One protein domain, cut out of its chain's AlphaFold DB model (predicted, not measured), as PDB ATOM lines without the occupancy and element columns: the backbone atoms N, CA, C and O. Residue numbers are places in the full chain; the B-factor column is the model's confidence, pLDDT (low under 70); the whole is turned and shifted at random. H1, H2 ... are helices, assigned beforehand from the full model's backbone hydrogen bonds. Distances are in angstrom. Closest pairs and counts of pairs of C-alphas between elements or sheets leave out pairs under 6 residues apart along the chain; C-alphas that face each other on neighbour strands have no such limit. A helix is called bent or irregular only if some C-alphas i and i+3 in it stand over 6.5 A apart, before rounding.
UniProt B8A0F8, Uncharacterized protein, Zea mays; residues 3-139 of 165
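What this domain is: This is residues 3 to 139 of the 165 residues of an uncharacterized protein of Zea mays (UniProt B8A0F8). Small helices stand in three loosely joined groups: H1, H2 and H3 make a cluster, H4 and H9 run side by side with H8 at the corner by H9's beginning, and H5, H6 and H7 form a string that touches no helix of the other groups. The loop between H2 and H3 reaches far out at one end of the length, and the last printed residues, to Asp 139, reach out at the other. The printed part has 137 residues with nine named helices, H1 to H9 in order along the chain, and no named strand; the class is all helix. It is loose, with a radius of gyration of the C-alphas of 17.9 A, and elongated, spanning 63 by 34 by 28 A.

Where its parts are: H1 is residues 3 to 10, 11.0 A from first to last C-alpha, and begins at C-alpha 3 (184.449, 201.233, 101.197). H2 is residues 15 to 24, 14.4 A, and H3 residues 41 to 50, 14.2 A. H4, residues 57 to 62, is 8.7 A long. H5 is residues 76 to 83, 10.6 A, beginning at C-alpha 76 (200.144, 200.119, 108.457). H6, residues 85 to 88, is 5.1 A long, and H7, residues 90 to 95, 8.7 A. H8 is residues 111 to 114, 5.1 A. H9, the longest, is residues 116 to 130, 22.6 A, ending at C-alpha 130 (203.464, 193.351, 115.928); it is irregular, with C-alphas 120 and 123 7.3 A apart.

How they stand to each other: H1 and H2 touch at a steep tilt of 50 degrees, opposite ways, the closest C-alphas being those of Gly 9 and Gly 15, 4.1 A apart. H1 and H3 only just touch, with 3 pairs of C-alphas within 8 A, the closest Ser 8 and Trp 50 at 6.2 A. H2 and H3 form a helical hairpin at a shallow tilt of 21 degrees; they only just touch, with 3 pairs of C-alphas within 8 A, the closest Leu 22 and Phe 43 at 6.4 A. H4 and H9 touch at a shallow tilt of 10 degrees, the same way, closest at the C-alphas of Leu 61 and Ala 125, 5.7 A. H8 and H9 touch only at the corner, H9 with residues 118 to 122 alone; the closest C-alphas, of Phe 112 and Leu 118, are 4.9 A apart. H5 and H6 are close but not clearly touching, His 81 to Phe 88 being the closest C-alphas at 7.5 A, and so are H6 and H7, Leu 87 to Ala 93 at 7.3 A. Every O i to N i+4 pair is within hydrogen-bond range in H2, H3, H4, H5 and H7, against 2 of 4 in H1 and 7 of 11 in H9; H6 and H8 are too short for such a pair.

The domain as a whole: The two C-alphas farthest apart are those of Ala 33 and Asp 139, 65.8 A. The links H2 to H3, H4 to H5 and H7 to H8 are long. The printed part has no cut, its mean pLDDT is 92.6, and no printed residue is under 70.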
ATOM      1  N   GLN A   3     183.182 200.797 101.793       91.94
ATOM      2  CA  GLN A   3     184.449 201.233 101.197       91.94
ATOM      3  C   GLN A   3     185.443 200.082 100.944       91.94
ATOM      4  O   GLN A   3     186.352 200.244 100.131       91.94
ATOM      5  N   CYS A   4     185.238 198.910 101.559       90.19
ATOM      6  CA  CYS A   4     186.048 197.708 101.354       90.19
ATOM      7  C   CYS A   4     185.768 197.022 100.010       90.19
ATOM      8  O   CYS A   4     186.578 196.213  99.578       90.19
ATOM      9  N   LEU A   5     184.696 197.387  99.289       91.75
ATOM     10  CA  LEU A   5     184.484 196.929  97.905       91.75
ATOM     11  C   LEU A   5     185.625 197.331  96.960       91.75
ATOM     12  O   LEU A   5     185.738 196.767  95.876       91.75
ATOM     13  N   GLY A   6     186.479 198.282  97.363       90.44
ATOM     14  CA  GLY A   6     187.720 198.584  96.656       90.44
ATOM     15  C   GLY A   6     188.637 197.372  96.495       90.44
ATOM     16  O   GLY A   6     189.260 197.256  95.445       90.44
ATOM     17  N   LEU A   7     188.664 196.461  97.475       87.69
ATOM     18  CA  LEU A   7     189.473 195.241  97.455       87.69
ATOM     19  C   LEU A   7     189.156 194.415  96.204       87.69
ATOM     20  O   LEU A   7     190.004 194.230  95.338       87.69
ATOM     21  N   SER A   8     187.896 194.017  96.053       84.06
ATOM     22  CA  SER A   8     187.458 193.123  94.974       84.06
ATOM     23  C   SER A   8     187.132 193.876  93.675       84.06
ATOM     24  O   SER A   8     187.209 193.316  92.582       84.06
ATOM     25  N   GLY A   9     186.765 195.158  93.777       85.56
ATOM     26  CA  GLY A   9     186.321 195.979  92.652       85.56
ATOM     27  C   GLY A   9     187.421 196.760  91.942       85.56
ATOM     28  O   GLY A   9     187.267 197.064  90.764       85.56
ATOM     29  N   LEU A  10     188.521 197.097  92.618       87.62
ATOM     30  CA  LEU A  10     189.611 197.889  92.030       87.62
ATOM     31  C   LEU A  10     190.946 197.134  91.988       87.62
ATOM     32  O   LEU A  10     191.822 197.538  91.227       87.62
ATOM     33  N   GLY A  11     191.083 196.043  92.748       70.38
ATOM     34  CA  GLY A  11     192.295 195.220  92.798       70.38
ATOM     35  C   GLY A  11     192.379 194.080  91.779       70.38
ATOM     36  O   GLY A  11     193.448 193.542  91.507       70.38
ATOM     37  N   PHE A  12     191.255 193.712  91.154       73.56
ATOM     38  CA  PHE A  12     191.167 192.530  90.290       73.56
ATOM     39  C   PHE A  12     190.781 192.878  88.849       73.56
ATOM     40  O   PHE A  12     190.003 193.799  88.580       73.56
ATOM     41  N   GLY A  13     191.291 192.092  87.895       79.50
ATOM     42  CA  GLY A  13     190.942 192.224  86.479       79.50
ATOM     43  C   GLY A  13     189.430 192.108  86.251       79.50
ATOM     44  O   GLY A  13     188.798 191.159  86.705       79.50
ATOM     45  N   GLY A  14     188.838 193.092  85.566       83.31
ATOM     46  CA  GLY A  14     187.386 193.162  85.336       83.31
ATOM     47  C   GLY A  14     186.550 193.559  86.564       83.31
ATOM     48  O   GLY A  14     185.328 193.653  86.459       83.31
ATOM     49  N   GLY A  15     187.175 193.828  87.717       88.75
ATOM     50  CA  GLY A  15     186.481 194.226  88.946       88.75
ATOM     51  C   GLY A  15     185.725 195.547  88.807       88.75
ATOM     52  O   GLY A  15     184.597 195.659  89.285       88.75
ATOM     53  N   PHE A  16     186.296 196.521  88.088       90.19
ATOM     54  CA  PHE A  16     185.726 197.866  87.976       90.19
ATOM     55  C   PHE A  16     184.349 197.860  87.300       90.19
ATOM     56  O   PHE A  16     183.399 198.458  87.803       90.19
ATOM     57  N   GLU A  17     184.226 197.140  86.183       91.94
ATOM     58  CA  GLU A  17     182.960 196.992  85.462       91.94
ATOM     59  C   GLU A  17     181.915 196.275  86.328       91.94
ATOM     60  O   GLU A  17     180.770 196.716  86.432       91.94
ATOM     61  N   ARG A  18     182.315 195.209  87.032       91.88
ATOM     62  CA  ARG A  18     181.415 194.500  87.948       91.88
ATOM     63  C   ARG A  18     180.958 195.387  89.111       91.88
ATOM     64  O   ARG A  18     179.798 195.303  89.504       91.88
ATOM     65  N   LEU A  19     181.839 196.239  89.640       92.75
ATOM     66  CA  LEU A  19     181.523 197.161  90.733       92.75
ATOM     67  C   LEU A  19     180.509 198.202  90.264       92.75
ATOM     68  O   LEU A  19     179.548 198.490  90.973       92.75
ATOM     69  N   HIS A  20     180.688 198.719  89.048       92.56
ATOM     70  CA  HIS A  20     179.742 199.636  88.427       92.56
ATOM     71  C   HIS A  20     178.333 199.027  88.355       92.56
ATOM     72  O   HIS A  20     177.398 199.590  88.926       92.56
ATOM     73  N   TYR A  21     178.189 197.832  87.768       93.31
ATOM     74  CA  TYR A  21     176.887 197.157  87.674       93.31
ATOM     75  C   TYR A  21     176.306 196.749  89.034       93.31
ATOM     76  O   TYR A  21     175.085 196.725  89.208       93.31
ATOM     77  N   LEU A  22     177.151 196.434  90.020       94.25
ATOM     78  CA  LEU A  22     176.695 196.178  91.385       94.25
ATOM     79  C   LEU A  22     176.044 197.433  91.988       94.25
ATOM     80  O   LEU A  22     174.952 197.349  92.556       94.25
ATOM     81  N   LEU A  23     176.677 198.599  91.825       93.56
ATOM     82  CA  LEU A  23     176.179 199.870  92.355       93.56
ATOM     83  C   LEU A  23     174.888 200.345  91.667       93.56
ATOM     84  O   LEU A  23     174.032 200.940  92.324       93.56
ATOM     85  N   GLU A  24     174.684 200.027  90.385       94.12
ATOM     86  CA  GLU A  24     173.411 200.294  89.694       94.12
ATOM     87  C   GLU A  24     172.223 199.555  90.329       94.12
ATOM     88  O   GLU A  24     171.081 200.016  90.264       94.12
ATOM     89  N   ARG A  25     172.481 198.417  90.984       93.62
ATOM     90  CA  ARG A  25     171.454 197.532  91.547       93.62
ATOM     91  C   ARG A  25     171.295 197.658  93.060       93.62
ATOM     92  O   ARG A  25     170.653 196.803  93.666       93.62
ATOM     93  N   VAL A  26     171.819 198.723  93.675       95.19
ATOM     94  CA  VAL A  26     171.711 198.961  95.130       95.19
ATOM     95  C   VAL A  26     170.260 199.010  95.594       95.19
ATOM     96  O   VAL A  26     169.951 198.506  96.667       95.19
ATOM     97  N   TRP A  27     169.363 199.597  94.805       94.94
ATOM     98  CA  TRP A  27     167.973 199.818  95.199       94.94
ATOM     99  C   TRP A  27     167.027 198.876  94.461       94.94
ATOM    100  O   TRP A  27     167.158 198.685  93.253       94.94
ATOM    101  N   ASP A  28     166.030 198.344  95.169       92.12
ATOM    102  CA  ASP A  28     164.909 197.674  94.509       92.12
ATOM    103  C   ASP A  28     164.123 198.668  93.635       92.12
ATOM    104  O   ASP A  28     163.970 199.842  94.007       92.12
ATOM    105  N   PRO A  29     163.578 198.220  92.487       88.50
ATOM    106  CA  PRO A  29     162.728 199.064  91.664       88.50
ATOM    107  C   PRO A  29     161.487 199.496  92.454       88.50
ATOM    108  O   PRO A  29     160.801 198.692  93.088       88.50
ATOM    109  N   VAL A  30     161.171 200.789  92.396       87.00
ATOM    110  CA  VAL A  30     159.984 201.344  93.052       87.00
ATOM    111  C   VAL A  30     158.770 201.077  92.164       87.00
ATOM    112  O   VAL A  30     158.506 201.816  91.223       87.00
ATOM    113  N   LEU A  31     158.039 199.999  92.456       87.75
ATOM    114  CA  LEU A  31     156.870 199.581  91.666       87.75
ATOM    115  C   LEU A  31     155.588 200.355  92.016       87.75
ATOM    116  O   LEU A  31     154.666 200.426  91.208       87.75
ATOM    117  N   VAL A  32     155.519 200.927  93.221       89.25
ATOM    118  CA  VAL A  32     154.365 201.689  93.717       89.25
ATOM    119  C   VAL A  32     154.823 203.091  94.093       89.25
ATOM    120  O   VAL A  32     155.762 203.255  94.876       89.25
ATOM    121  N   ALA A  33     154.147 204.109  93.556       87.75
ATOM    122  CA  ALA A  33     154.431 205.502  93.876       87.75
ATOM    123  C   ALA A  33     154.315 205.749  95.391       87.75
ATOM    124  O   ALA A  33     153.316 205.402  96.017       87.75
ATOM    125  N   GLY A  34     155.358 206.336  95.984       87.00
ATOM    126  CA  GLY A  34     155.428 206.609  97.424       87.00
ATOM    127  C   GLY A  34     155.939 205.449  98.289       87.00
ATOM    128  O   GLY A  34     156.100 205.629  99.496       87.00
ATOM    129  N   ALA A  35     156.244 204.279  97.714       88.12
ATOM    130  CA  ALA A  35     156.909 203.219  98.464       88.12
ATOM    131  C   ALA A  35     158.324 203.648  98.894       88.12
ATOM    132  O   ALA A  35     159.050 204.321  98.159       88.12
ATOM    133  N   LYS A  36     158.731 203.241 100.102       89.25
ATOM    134  CA  LYS A  36     160.083 203.501 100.608       89.25
ATOM    135  C   LYS A  36     161.108 202.751  99.757       89.25
ATOM    136  O   LYS A  36     160.946 201.550  99.539       89.25
ATOM    137  N   LYS A  37     162.184 203.433  99.356       91.19
ATOM    138  CA  LYS A  37     163.364 202.775  98.782       91.19
ATOM    139  C   LYS A  37     163.919 201.761  99.781       91.19
ATOM    140  O   LYS A  37     164.016 202.049 100.976       91.19
ATOM    141  N   ARG A  38     164.276 200.584  99.280       93.75
ATOM    142  CA  ARG A  38     164.917 199.511 100.039       93.75
ATOM    143  C   ARG A  38     166.168 199.079  99.297       93.75
ATOM    144  O   ARG A  38     166.182 199.105  98.066       93.75
ATOM    145  N   ILE A  39     167.199 198.725 100.054       95.12
ATOM    146  CA  ILE A  39     168.391 198.107  99.479       95.12
ATOM    147  C   ILE A  39     167.973 196.740  98.936       95.12
ATOM    148  O   ILE A  39     167.273 195.999  99.629       95.12
ATOM    149  N   SER A  40     168.363 196.438  97.702       95.31
ATOM    150  CA  SER A  40     167.964 195.208  97.034       95.31
ATOM    151  C   SER A  40     168.621 193.996  97.686       95.31
ATOM    152  O   SER A  40     169.786 194.027  98.094       95.31
ATOM    153  N   TYR A  41     167.886 192.885  97.741       94.12
ATOM    154  CA  TYR A  41     168.451 191.614  98.203       94.12
ATOM    155  C   TYR A  41     169.613 191.152  97.312       94.12
ATOM    156  O   TYR A  41     170.588 190.594  97.808       94.12
ATOM    157  N   TYR A  42     169.535 191.438  96.006       94.06
ATOM    158  CA  TYR A  42     170.616 191.171  95.059       94.06
ATOM    159  C   TYR A  42     171.914 191.868  95.483       94.06
ATOM    160  O   TYR A  42     172.941 191.211  95.608       94.06
ATOM    161  N   PHE A  43     171.857 193.175  95.760       95.12
ATOM    162  CA  PHE A  43     173.027 193.934  96.187       95.12
ATOM    163  C   PHE A  43     173.590 193.402  97.502       95.12
ATOM    164  O   PHE A  43     174.796 193.220  97.605       95.12
ATOM    165  N   LEU A  44     172.733 193.116  98.489       93.75
ATOM    166  CA  LEU A  44     173.180 192.574  99.775       93.75
ATOM    167  C   LEU A  44     173.906 191.237  99.607       93.75
ATOM    168  O   LEU A  44     174.945 191.030 100.229       93.75
ATOM    169  N   LYS A  45     173.381 190.349  98.754       93.25
ATOM    170  CA  LYS A  45     173.980 189.033  98.540       93.25
ATOM    171  C   LYS A  45     175.297 189.114  97.774       93.25
ATOM    172  O   LYS A  45     176.259 188.464  98.166       93.25
ATOM    173  N   GLU A  46     175.356 189.930  96.726       92.50
ATOM    174  CA  GLU A  46     176.601 190.176  95.994       92.50
ATOM    175  C   GLU A  46     177.649 190.856  96.882       92.50
ATOM    176  O   GLU A  46     178.801 190.446  96.880       92.50
ATOM    177  N   PHE A  47     177.256 191.845  97.690       91.38
ATOM    178  CA  PHE A  47     178.151 192.512  98.635       91.38
ATOM    179  C   PHE A  47     178.794 191.522  99.615       91.38
ATOM    180  O   PHE A  47     180.001 191.575  99.828       91.38
ATOM    181  N   GLU A  48     178.000 190.608 100.180       88.69
ATOM    182  CA  GLU A  48     178.502 189.536 101.046       88.69
ATOM    183  C   GLU A  48     179.485 188.626 100.294       88.69
ATOM    184  O   GLU A  48     180.575 188.367 100.785       88.69
ATOM    185  N   MET A  49     179.150 188.207  99.069       88.62
ATOM    186  CA  MET A  49     180.012 187.339  98.256       88.62
ATOM    187  C   MET A  49     181.318 188.003  97.801       88.62
ATOM    188  O   MET A  49     182.269 187.305  97.463       88.62
ATOM    189  N   TRP A  50     181.363 189.333  97.732       87.88
ATOM    190  CA  TRP A  50     182.571 190.074  97.366       87.88
ATOM    191  C   TRP A  50     183.570 190.191  98.514       87.88
ATOM    192  O   TRP A  50     184.746 190.429  98.247       87.88
ATOM    193  N   LEU A  51     183.107 190.064  99.757       83.75
ATOM    194  CA  LEU A  51     183.927 190.059 100.964       83.75
ATOM    195  C   LEU A  51     184.100 188.607 101.426       83.75
ATOM    196  O   LEU A  51     183.576 188.200 102.457       83.75
ATOM    197  N   ASP A  52     184.833 187.825 100.641       85.62
ATOM    198  CA  ASP A  52     184.992 186.368 100.758       85.62
ATOM    199  C   ASP A  52     185.965 185.918 101.867       85.62
ATOM    200  O   ASP A  52     186.524 184.819 101.835       85.62
ATOM    201  N   PHE A  53     186.175 186.758 102.883       90.50
ATOM    202  CA  PHE A  53     187.065 186.460 104.004       90.50
ATOM    203  C   PHE A  53     186.563 185.312 104.890       90.50
ATOM    204  O   PHE A  53     187.340 184.726 105.640       90.50
ATOM    205  N   ASP A  54     185.276 184.975 104.805       88.56
ATOM    206  CA  ASP A  54     184.690 183.804 105.450       88.56
ATOM    207  C   ASP A  54     185.147 182.484 104.810       88.56
ATOM    208  O   ASP A  54     185.311 181.482 105.506       88.56
ATOM    209  N   GLN A  55     185.403 182.492 103.502       89.94
ATOM    210  CA  GLN A  55     185.921 181.348 102.749       89.94
ATOM    211  C   GLN A  55     187.449 181.361 102.656       89.94
ATOM    212  O   GLN A  55     188.069 180.301 102.567       89.94
ATOM    213  N   ASN A  56     188.057 182.547 102.736       91.38
ATOM    214  CA  ASN A  56     189.495 182.765 102.594       91.38
ATOM    215  C   ASN A  56     190.104 183.485 103.818       91.38
ATOM    216  O   ASN A  56     190.746 184.528 103.671       91.38
ATOM    217  N   PRO A  57     189.979 182.942 105.045       94.44
ATOM    218  CA  PRO A  57     190.425 183.635 106.256       94.44
ATOM    219  C   PRO A  57     191.946 183.831 106.323       94.44
ATOM    220  O   PRO A  57     192.424 184.800 106.910       94.44
ATOM    221  N   LEU A  58     192.723 182.949 105.680       95.31
ATOM    222  CA  LEU A  58     194.177 183.112 105.567       95.31
ATOM    223  C   LEU A  58     194.567 184.299 104.687       95.31
ATOM    224  O   LEU A  58     195.596 184.915 104.950       95.31
ATOM    225  N   TYR A  59     193.756 184.624 103.674       93.00
ATOM    226  CA  TYR A  59     193.985 185.812 102.860       93.00
ATOM    227  C   TYR A  59     193.875 187.050 103.749       93.00
ATOM    228  O   TYR A  59     194.848 187.782 103.855       93.00
ATOM    229  N   ALA A  60     192.780 187.203 104.507       94.38
ATOM    230  CA  ALA A  60     192.625 188.305 105.462       94.38
ATOM    231  C   ALA A  60     193.765 188.365 106.494       94.38
ATOM    232  O   ALA A  60     194.320 189.430 106.750       94.38
ATOM    233  N   LEU A  61     194.126 187.215 107.075       96.69
ATOM    234  CA  LEU A  61     195.134 187.119 108.133       96.69
ATOM    235  C   LEU A  61     196.535 187.522 107.666       96.69
ATOM    236  O   LEU A  61     197.267 188.170 108.410       96.69
ATOM    237  N   LEU A  62     196.922 187.116 106.455       96.00
ATOM    238  CA  LEU A  62     198.280 187.306 105.954       96.00
ATOM    239  C   LEU A  62     198.429 188.542 105.060       96.00
ATOM    240  O   LEU A  62     199.566 188.938 104.805       96.00
ATOM    241  N   HIS A  63     197.324 189.166 104.633       94.19
ATOM    242  CA  HIS A  63     197.285 190.206 103.596       94.19
ATOM    243  C   HIS A  63     198.297 191.338 103.774       94.19
ATOM    244  O   HIS A  63     198.958 191.735 102.823       94.19
ATOM    245  N   GLU A  64     198.442 191.867 104.990       94.69
ATOM    246  CA  GLU A  64     199.415 192.934 105.260       94.69
ATOM    247  C   GLU A  64     200.825 192.364 105.497       94.69
ATOM    248  O   GLU A  64     201.829 192.937 105.072       94.69
ATOM    249  N   SER A  65     200.909 191.193 106.136       94.88
ATOM    250  CA  SER A  65     202.174 190.575 106.550       94.88
ATOM    251  C   SER A  65     203.075 190.159 105.383       94.88
ATOM    252  O   SER A  65     204.294 190.174 105.529       94.88
ATOM    253  N   ILE A  66     202.508 189.860 104.207       93.31
ATOM    254  CA  ILE A  66     203.293 189.491 103.013       93.31
ATOM    255  C   ILE A  66     204.204 190.620 102.510       93.31
ATOM    256  O   ILE A  66     205.125 190.357 101.741       93.31
ATOM    257  N   TYR A  67     203.958 191.863 102.936       92.94
ATOM    258  CA  TYR A  67     204.772 193.028 102.591       92.94
ATOM    259  C   TYR A  67     205.794 193.398 103.673       92.94
ATOM    260  O   TYR A  67     206.546 194.356 103.496       92.94
ATOM    261  N   CYS A  68     205.825 192.686 104.801       94.69
ATOM    262  CA  CYS A  68     206.738 193.004 105.893       94.69
ATOM    263  C   CYS A  68     208.168 192.554 105.577       94.69
ATOM    264  O   CYS A  68     208.415 191.400 105.232       94.69
ATOM    265  N   GLU A  69     209.124 193.463 105.765       93.75
ATOM    266  CA  GLU A  69     210.553 193.220 105.578       93.75
ATOM    267  C   GLU A  69     211.338 193.931 106.685       93.75
ATOM    268  O   GLU A  69     211.277 195.152 106.809       93.75
ATOM    269  N   GLY A  70     212.057 193.177 107.523       93.06
ATOM    270  CA  GLY A  70     212.913 193.721 108.588       93.06
ATOM    271  C   GLY A  70     212.198 194.469 109.723       93.06
ATOM    272  O   GLY A  70     212.851 194.870 110.684       93.06
ATOM    273  N   SER A  71     210.884 194.678 109.626       94.31
ATOM    274  CA  SER A  71     210.086 195.374 110.628       94.31
ATOM    275  C   SER A  71     208.625 194.950 110.596       94.31
ATOM    276  O   SER A  71     208.115 194.492 109.576       94.31
ATOM    277  N   SER A  72     207.958 195.163 111.724       96.25
ATOM    278  CA  SER A  72     206.522 194.989 111.915       96.25
ATOM    279  C   SER A  72     205.708 195.994 111.094       96.25
ATOM    280  O   SER A  72     206.094 197.160 110.964       96.25
ATOM    281  N   SER A  73     204.546 195.571 110.589       96.50
ATOM    282  CA  SER A  73     203.625 196.484 109.910       96.50
ATOM    283  C   SER A  73     202.954 197.468 110.876       96.50
ATOM    284  O   SER A  73     202.680 198.613 110.494       96.50
ATOM    285  N   LYS A  74     202.710 197.065 112.130       97.06
ATOM    286  CA  LYS A  74     201.976 197.843 113.148       97.06
ATOM    287  C   LYS A  74     200.665 198.392 112.589       97.06
ATOM    288  O   LYS A  74     200.406 199.591 112.717       97.06
ATOM    289  N   TRP A  75     199.914 197.532 111.892       97.25
ATOM    290  CA  TRP A  75     198.676 197.885 111.192       97.25
ATOM    291  C   TRP A  75     198.864 199.110 110.292       97.25
ATOM    292  O   TRP A  75     198.280 200.173 110.509       97.25
ATOM    293  N   SER A  76     199.756 198.987 109.307       96.31
ATOM    294  CA  SER A  76     200.144 200.119 108.457       96.31
ATOM    295  C   SER A  76     198.959 200.682 107.678       96.31
ATOM    296  O   SER A  76     198.831 201.904 107.594       96.31
ATOM    297  N   ALA A  77     198.062 199.825 107.181       95.06
ATOM    298  CA  ALA A  77     196.851 200.267 106.499       95.06
ATOM    299  C   ALA A  77     195.957 201.129 107.407       95.06
ATOM    300  O   ALA A  77     195.548 202.216 107.006       95.06
ATOM    301  N   GLU A  78     195.701 200.684 108.641       95.88
ATOM    302  CA  GLU A  78     194.902 201.418 109.638       95.88
ATOM    303  C   GLU A  78     195.546 202.763 109.994       95.88
ATOM    304  O   GLU A  78     194.888 203.800 110.006       95.88
ATOM    305  N   LYS A  79     196.859 202.765 110.229       96.12
ATOM    306  CA  LYS A  79     197.628 203.959 110.598       96.12
ATOM    307  C   LYS A  79     197.556 205.037 109.519       96.12
ATOM    308  O   LYS A  79     197.180 206.171 109.807       96.12
ATOM    309  N   ILE A  80     197.850 204.664 108.272       95.00
ATOM    310  CA  ILE A  80     197.774 205.581 107.132       95.00
ATOM    311  C   ILE A  80     196.321 206.001 106.887       95.00
ATOM    312  O   ILE A  80     196.057 207.175 106.643       95.00
ATOM    313  N   HIS A  81     195.354 205.090 107.014       94.00
ATOM    314  CA  HIS A  81     193.941 205.449 106.922       94.00
ATOM    315  C   HIS A  81     193.548 206.509 107.964       94.00
ATOM    316  O   HIS A  81     192.867 207.470 107.615       94.00
ATOM    317  N   GLY A  82     194.034 206.389 109.203       94.44
ATOM    318  CA  GLY A  82     193.848 207.382 110.260       94.44
ATOM    319  C   GLY A  82     194.482 208.738 109.938       94.44
ATOM    320  O   GLY A  82     193.829 209.770 110.104       94.44
ATOM    321  N   GLU A  83     195.712 208.758 109.412       95.31
ATOM    322  CA  GLU A  83     196.402 209.993 108.991       95.31
ATOM    323  C   GLU A  83     195.634 210.758 107.900       95.31
ATOM    324  O   GLU A  83     195.574 211.990 107.922       95.31
ATOM    325  N   TYR A  84     194.987 210.037 106.981       92.75
ATOM    326  CA  TYR A  84     194.170 210.603 105.902       92.75
ATOM    327  C   TYR A  84     192.659 210.516 106.172       92.75
ATOM    328  O   TYR A  84     191.856 210.696 105.250       92.75
ATOM    329  N   GLY A  85     192.246 210.293 107.425       89.00
ATOM    330  CA  GLY A  85     190.869 209.930 107.776       89.00
ATOM    331  C   GLY A  85     189.821 210.924 107.273       89.00
ATOM    332  O   GLY A  85     188.776 210.525 106.772       89.00
ATOM    333  N   SER A  86     190.124 212.227 107.270       89.75
ATOM    334  CA  SER A  86     189.194 213.245 106.760       89.75
ATOM    335  C   SER A  86     188.890 213.133 105.261       89.75
ATOM    336  O   SER A  86     187.838 213.593 104.816       89.75
ATOM    337  N   LEU A  87     189.820 212.580 104.472       91.94
ATOM    338  CA  LEU A  87     189.625 212.354 103.038       91.94
ATOM    339  C   LEU A  87     188.764 211.116 102.786       91.94
ATOM    340  O   LEU A  87     187.973 211.114 101.843       91.94
ATOM    341  N   PHE A  88     188.914 210.096 103.632       93.44
ATOM    342  CA  PHE A  88     188.208 208.824 103.519       93.44
ATOM    343  C   PHE A  88     186.911 208.758 104.329       93.44
ATOM    344  O   PHE A  88     186.189 207.778 104.195       93.44
ATOM    345  N   ASP A  89     186.569 209.779 105.115       94.19
ATOM    346  CA  ASP A  89     185.289 209.851 105.821       94.19
ATOM    347  C   ASP A  89     184.125 209.957 104.811       94.19
ATOM    348  O   ASP A  89     183.982 210.984 104.131       94.19
ATOM    349  N   PRO A  90     183.271 208.917 104.694       93.81
ATOM    350  CA  PRO A  90     182.197 208.900 103.710       93.81
ATOM    351  C   PRO A  90     181.063 209.873 104.059       93.81
ATOM    352  O   PRO A  90     180.402 210.391 103.153       93.81
ATOM    353  N   ILE A  91     180.827 210.135 105.348       94.44
ATOM    354  CA  ILE A  91     179.777 211.048 105.805       94.44
ATOM    355  C   ILE A  91     180.189 212.471 105.460       94.44
ATOM    356  O   ILE A  91     179.469 213.158 104.736       94.44
ATOM    357  N   LYS A  92     181.404 212.857 105.853       94.81
ATOM    358  CA  LYS A  92     181.963 214.170 105.529       94.81
ATOM    359  C   LYS A  92     182.062 214.394 104.018       94.81
ATOM    360  O   LYS A  92     181.725 215.470 103.532       94.81
ATOM    361  N   ALA A  93     182.489 213.385 103.254       95.12
ATOM    362  CA  ALA A  93     182.525 213.477 101.795       95.12
ATOM    363  C   ALA A  93     181.137 213.757 101.201       95.12
ATOM    364  O   ALA A  93     181.014 214.610 100.325       95.12
ATOM    365  N   THR A  94     180.095 213.098 101.713       94.50
ATOM    366  CA  THR A  94     178.712 213.299 101.259       94.50
ATOM    367  C   THR A  94     178.197 214.698 101.607       94.50
ATOM    368  O   THR A  94     177.602 215.356 100.757       94.50
ATOM    369  N   GLU A  95     178.447 215.171 102.830       95.62
ATOM    370  CA  GLU A  95     178.053 216.513 103.286       95.62
ATOM    371  C   GLU A  95     178.727 217.629 102.475       95.62
ATOM    372  O   GLU A  95     178.104 218.645 102.169       95.62
ATOM    373  N   GLU A  96     179.983 217.425 102.076       95.88
ATOM    374  CA  GLU A  96     180.773 218.386 101.299       95.88
ATOM    375  C   GLU A  96     180.599 218.234  99.775       95.88
ATOM    376  O   GLU A  96     181.226 218.964  99.005       95.88
ATOM    377  N   GLY A  97     179.775 217.287  99.309       95.06
ATOM    378  CA  GLY A  97     179.560 217.030  97.880       95.06
ATOM    379  C   GLY A  97     180.784 216.460  97.148       95.06
ATOM    380  O   GLY A  97     180.903 216.605  95.931       95.06
ATOM    381  N   ARG A  98     181.709 215.826  97.875       94.94
ATOM    382  CA  ARG A  98     182.892 215.148  97.332       94.94
ATOM    383  C   ARG A  98     182.594 213.681  97.024       94.94
ATOM    384  O   ARG A  98     181.644 213.089  97.531       94.94
ATOM    385  N   ALA A  99     183.448 213.071  96.205       92.38
ATOM    386  CA  ALA A  99     183.399 211.632  95.978       92.38
ATOM    387  C   ALA A  99     183.751 210.858  97.261       92.38
ATOM    388  O   ALA A  99     184.686 211.224  97.975       92.38
ATOM    389  N   VAL A 100     183.025 209.767  97.519       93.06
ATOM    390  CA  VAL A 100     183.386 208.787  98.549       93.06
ATOM    391  C   VAL A 100     184.454 207.862  97.976       93.06
ATOM    392  O   VAL A 100     184.242 207.239  96.935       93.06
ATOM    393  N   TYR A 101     185.596 207.764  98.651       93.50
ATOM    394  CA  TYR A 101     186.692 206.902  98.217       93.50
ATOM    395  C   TYR A 101     186.598 205.499  98.815       93.50
ATOM    396  O   TYR A 101     186.217 205.321  99.973       93.50
ATOM    397  N   PHE A 102     186.971 204.502  98.014       93.31
ATOM    398  CA  PHE A 102     187.194 203.132  98.472       93.31
ATOM    399  C   PHE A 102     188.591 203.001  99.078       93.31
ATOM    400  O   PHE A 102     189.508 203.712  98.678       93.31
ATOM    401  N   THR A 103     188.774 202.060 100.001       91.19
ATOM    402  CA  THR A 103     190.053 201.854 100.701       91.19
ATOM    403  C   THR A 103     191.059 201.011  99.912       91.19
ATOM    404  O   THR A 103     192.149 200.764 100.408       91.19
ATOM    405  N   GLY A 104     190.721 200.579  98.691       88.94
ATOM    406  CA  GLY A 104     191.557 199.674  97.896       88.94
ATOM    407  C   GLY A 104     191.671 198.286  98.529       88.94
ATOM    408  O   GLY A 104     190.740 197.832  99.196       88.94
ATOM    409  N   GLU A 105     192.812 197.626  98.329       89.38
ATOM    410  CA  GLU A 105     193.101 196.283  98.846       89.38
ATOM    411  C   GLU A 105     193.643 196.312 100.283       89.38
ATOM    412  O   GLU A 105     194.740 195.837 100.551       89.38
ATOM    413  N   MET A 106     192.909 196.920 101.212       91.69
ATOM    414  CA  MET A 106     193.352 197.069 102.604       91.69
ATOM    415  C   MET A 106     192.513 196.202 103.542       91.69
ATOM    416  O   MET A 106     191.282 196.205 103.458       91.69
ATOM    417  N   VAL A 107     193.183 195.504 104.459       93.38
ATOM    418  CA  VAL A 107     192.562 194.759 105.562       93.38
ATOM    419  C   VAL A 107     192.772 195.544 106.853       93.38
ATOM    420  O   VAL A 107     193.888 195.963 107.149       93.38
ATOM    421  N   PHE A 108     191.699 195.742 107.619       94.88
ATOM    422  CA  PHE A 108     191.716 196.533 108.852       94.88
ATOM    423  C   PHE A 108     191.462 195.650 110.084       94.88
ATOM    424  O   PHE A 108     190.724 194.666 109.972       94.88
ATOM    425  N   PRO A 109     191.975 196.020 111.275       95.81
ATOM    426  CA  PRO A 109     191.707 195.309 112.526       95.81
ATOM    427  C   PRO A 109     190.216 195.066 112.786       95.81
ATOM    428  O   PRO A 109     189.838 193.979 113.218       95.81
ATOM    429  N   CYS A 110     189.358 196.044 112.468       94.44
ATOM    430  CA  CYS A 110     187.911 195.946 112.679       94.44
ATOM    431  C   CYS A 110     187.255 194.800 111.894       94.44
ATOM    432  O   CYS A 110     186.231 194.275 112.323       94.44
ATOM    433  N   MET A 111     187.858 194.338 110.791       94.38
ATOM    434  CA  MET A 111     187.342 193.189 110.041       94.38
ATOM    435  C   MET A 111     187.372 191.903 110.877       94.38
ATOM    436  O   MET A 111     186.468 191.079 110.754       94.38
ATOM    437  N   PHE A 112     188.358 191.753 111.768       95.94
ATOM    438  CA  PHE A 112     188.451 190.618 112.691       95.94
ATOM    439  C   PHE A 112     187.437 190.704 113.841       95.94
ATOM    440  O   PHE A 112     187.184 189.704 114.505       95.94
ATOM    441  N   ASP A 113     186.823 191.868 114.069       95.06
ATOM    442  CA  ASP A 113     185.713 192.036 115.013       95.06
ATOM    443  C   ASP A 113     184.354 191.792 114.336       95.06
ATOM    444  O   ASP A 113     183.485 191.072 114.856       95.06
ATOM    445  N   ASP A 114     184.186 192.359 113.144       92.25
ATOM    446  CA  ASP A 114     182.910 192.403 112.436       92.25
ATOM    447  C   ASP A 114     182.581 191.083 111.728       92.25
ATOM    448  O   ASP A 114     181.420 190.664 111.732       92.25
ATOM    449  N   ILE A 115     183.580 190.395 111.159       92.69
ATOM    450  CA  ILE A 115     183.383 189.180 110.357       92.69
ATOM    451  C   ILE A 115     183.477 187.946 111.261       92.69
ATOM    452  O   ILE A 115     184.559 187.638 111.763       92.69
ATOM    453  N   PRO A 116     182.381 187.180 111.454       93.19
ATOM    454  CA  PRO A 116     182.359 186.078 112.416       93.19
ATOM    455  C   PRO A 116     183.451 185.027 112.199       93.19
ATOM    456  O   PRO A 116     184.034 184.561 113.171       93.19
ATOM    457  N   ALA A 117     183.753 184.695 110.942       93.50
ATOM    458  CA  ALA A 117     184.771 183.707 110.583       93.50
ATOM    459  C   ALA A 117     186.211 184.135 110.930       93.50
ATOM    460  O   ALA A 117     187.092 183.284 111.018       93.50
ATOM    461  N   LEU A 118     186.458 185.434 111.135       95.75
ATOM    462  CA  LEU A 118     187.784 185.968 111.452       95.75
ATOM    463  C   LEU A 118     188.019 186.168 112.953       95.75
ATOM    464  O   LEU A 118     189.166 186.337 113.364       95.75
ATOM    465  N   ARG A 119     186.970 186.137 113.785       96.38
ATOM    466  CA  ARG A 119     187.061 186.497 115.213       96.38
ATOM    467  C   ARG A 119     188.081 185.675 115.983       96.38
ATOM    468  O   ARG A 119     188.885 186.240 116.722       96.38
ATOM    469  N   ASP A 120     188.100 184.368 115.751       96.50
ATOM    470  CA  ASP A 120     189.027 183.455 116.426       96.50
ATOM    471  C   ASP A 120     190.487 183.664 115.984       96.50
ATOM    472  O   ASP A 120     191.416 183.236 116.665       96.50
ATOM    473  N   LEU A 121     190.710 184.361 114.865       97.19
ATOM    474  CA  LEU A 121     192.034 184.692 114.338       97.19
ATOM    475  C   LEU A 121     192.526 186.075 114.773       97.19
ATOM    476  O   LEU A 121     193.665 186.426 114.466       97.19
ATOM    477  N   LYS A 122     191.713 186.860 115.490       97.69
ATOM    478  CA  LYS A 122     192.058 188.235 115.876       97.69
ATOM    479  C   LYS A 122     193.380 188.315 116.637       97.69
ATOM    480  O   LYS A 122     194.217 189.155 116.324       97.69
ATOM    481  N   GLU A 123     193.587 187.432 117.614       98.12
ATOM    482  CA  GLU A 123     194.831 187.408 118.394       98.12
ATOM    483  C   GLU A 123     196.044 187.107 117.504       98.12
ATOM    484  O   GLU A 123     197.054 187.805 117.577       98.12
ATOM    485  N   ALA A 124     195.921 186.133 116.598       98.06
ATOM    486  CA  ALA A 124     196.973 185.815 115.636       98.06
ATOM    487  C   ALA A 124     197.272 187.000 114.703       98.06
ATOM    488  O   ALA A 124     198.438 187.296 114.450       98.06
ATOM    489  N   ALA A 125     196.242 187.712 114.240       97.88
ATOM    490  CA  ALA A 125     196.402 188.898 113.407       97.88
ATOM    491  C   ALA A 125     197.154 190.015 114.148       97.88
ATOM    492  O   ALA A 125     198.076 190.610 113.593       97.88
ATOM    493  N   CYS A 126     196.836 190.249 115.427       97.88
ATOM    494  CA  CYS A 126     197.575 191.193 116.266       97.88
ATOM    495  C   CYS A 126     199.043 190.782 116.452       97.88
ATOM    496  O   CYS A 126     199.928 191.624 116.328       97.88
ATOM    497  N   LEU A 127     199.321 189.497 116.705       98.00
ATOM    498  CA  LEU A 127     200.693 188.998 116.844       98.00
ATOM    499  C   LEU A 127     201.500 189.161 115.549       98.00
ATOM    500  O   LEU A 127     202.659 189.566 115.599       98.00
ATOM    501  N   LEU A 128     200.894 188.876 114.394       97.62
ATOM    502  CA  LEU A 128     201.530 189.078 113.091       97.62
ATOM    503  C   LEU A 128     201.814 190.557 112.825       97.62
ATOM    504  O   LEU A 128     202.913 190.891 112.383       97.62
ATOM    505  N   ALA A 129     200.855 191.432 113.132       97.62
ATOM    506  CA  ALA A 129     201.010 192.866 112.951       97.62
ATOM    507  C   ALA A 129     202.145 193.439 113.808       97.62
ATOM    508  O   ALA A 129     202.828 194.339 113.335       97.62
ATOM    509  N   GLU A 130     202.392 192.912 115.013       97.94
ATOM    510  CA  GLU A 130     203.464 193.351 115.928       97.94
ATOM    511  C   GLU A 130     204.808 192.628 115.725       97.94
ATOM    512  O   GLU A 130     205.816 193.024 116.307       97.94
ATOM    513  N   LYS A 131     204.865 191.575 114.901       97.44
ATOM    514  CA  LYS A 131     206.093 190.796 114.681       97.44
ATOM    515  C   LYS A 131     207.199 191.675 114.086       97.44
ATOM    516  O   LYS A 131     207.058 192.156 112.969       97.44
ATOM    517  N   GLU A 132     208.313 191.867 114.792       96.62
ATOM    518  CA  GLU A 132     209.381 192.795 114.363       96.62
ATOM    519  C   GLU A 132     210.499 192.125 113.547       96.62
ATOM    520  O   GLU A 132     211.163 192.775 112.748       96.62
ATOM    521  N   ASP A 133     210.693 190.818 113.698       95.56
ATOM    522  CA  ASP A 133     211.811 190.046 113.145       95.56
ATOM    523  C   ASP A 133     211.487 189.416 111.775       95.56
ATOM    524  O   ASP A 133     211.715 188.226 111.542       95.56
ATOM    525  N   TRP A 134     210.883 190.176 110.856       95.56
ATOM    526  CA  TRP A 134     210.640 189.694 109.489       95.56
ATOM    527  C   TRP A 134     211.958 189.557 108.715       95.56
ATOM    528  O   TRP A 134     212.771 190.484 108.728       95.56
ATOM    529  N   PRO A 135     212.200 188.423 108.033       93.88
ATOM    530  CA  PRO A 135     213.399 188.270 107.222       93.88
ATOM    531  C   PRO A 135     213.376 189.227 106.015       93.88
ATOM    532  O   PRO A 135     212.306 189.699 105.626       93.88
ATOM    533  N   PRO A 136     214.538 189.498 105.395       91.44
ATOM    534  CA  PRO A 136     214.597 190.176 104.105       91.44
ATOM    535  C   PRO A 136     213.754 189.441 103.058       91.44
ATOM    536  O   PRO A 136     213.907 188.227 102.897       91.44
ATOM    537  N   LEU A 137     212.894 190.168 102.345       90.06
ATOM    538  CA  LEU A 137     212.004 189.590 101.333       90.06
ATOM    539  C   LEU A 137     212.759 189.356 100.021       90.06
ATOM    540  O   LEU A 137     212.526 188.368  99.321       90.06
ATOM    541  N   TYR A 138     213.704 190.246  99.710       88.56
ATOM    542  CA  TYR A 138     214.480 190.187  98.483       88.56
ATOM    543  C   TYR A 138     215.981 190.306  98.733       88.56
ATOM    544  O   TYR A 138     216.454 191.088  99.555       88.56
ATOM    545  N   ASP A 139     216.761 189.579  97.931       90.25
ATOM    546  CA  ASP A 139     218.192 189.833  97.806       90.25
ATOM    547  C   ASP A 139     218.422 190.954  96.782       90.25
ATOM    548  O   ASP A 139     218.366 190.748  95.566       90.25
TER     549      ASP A 139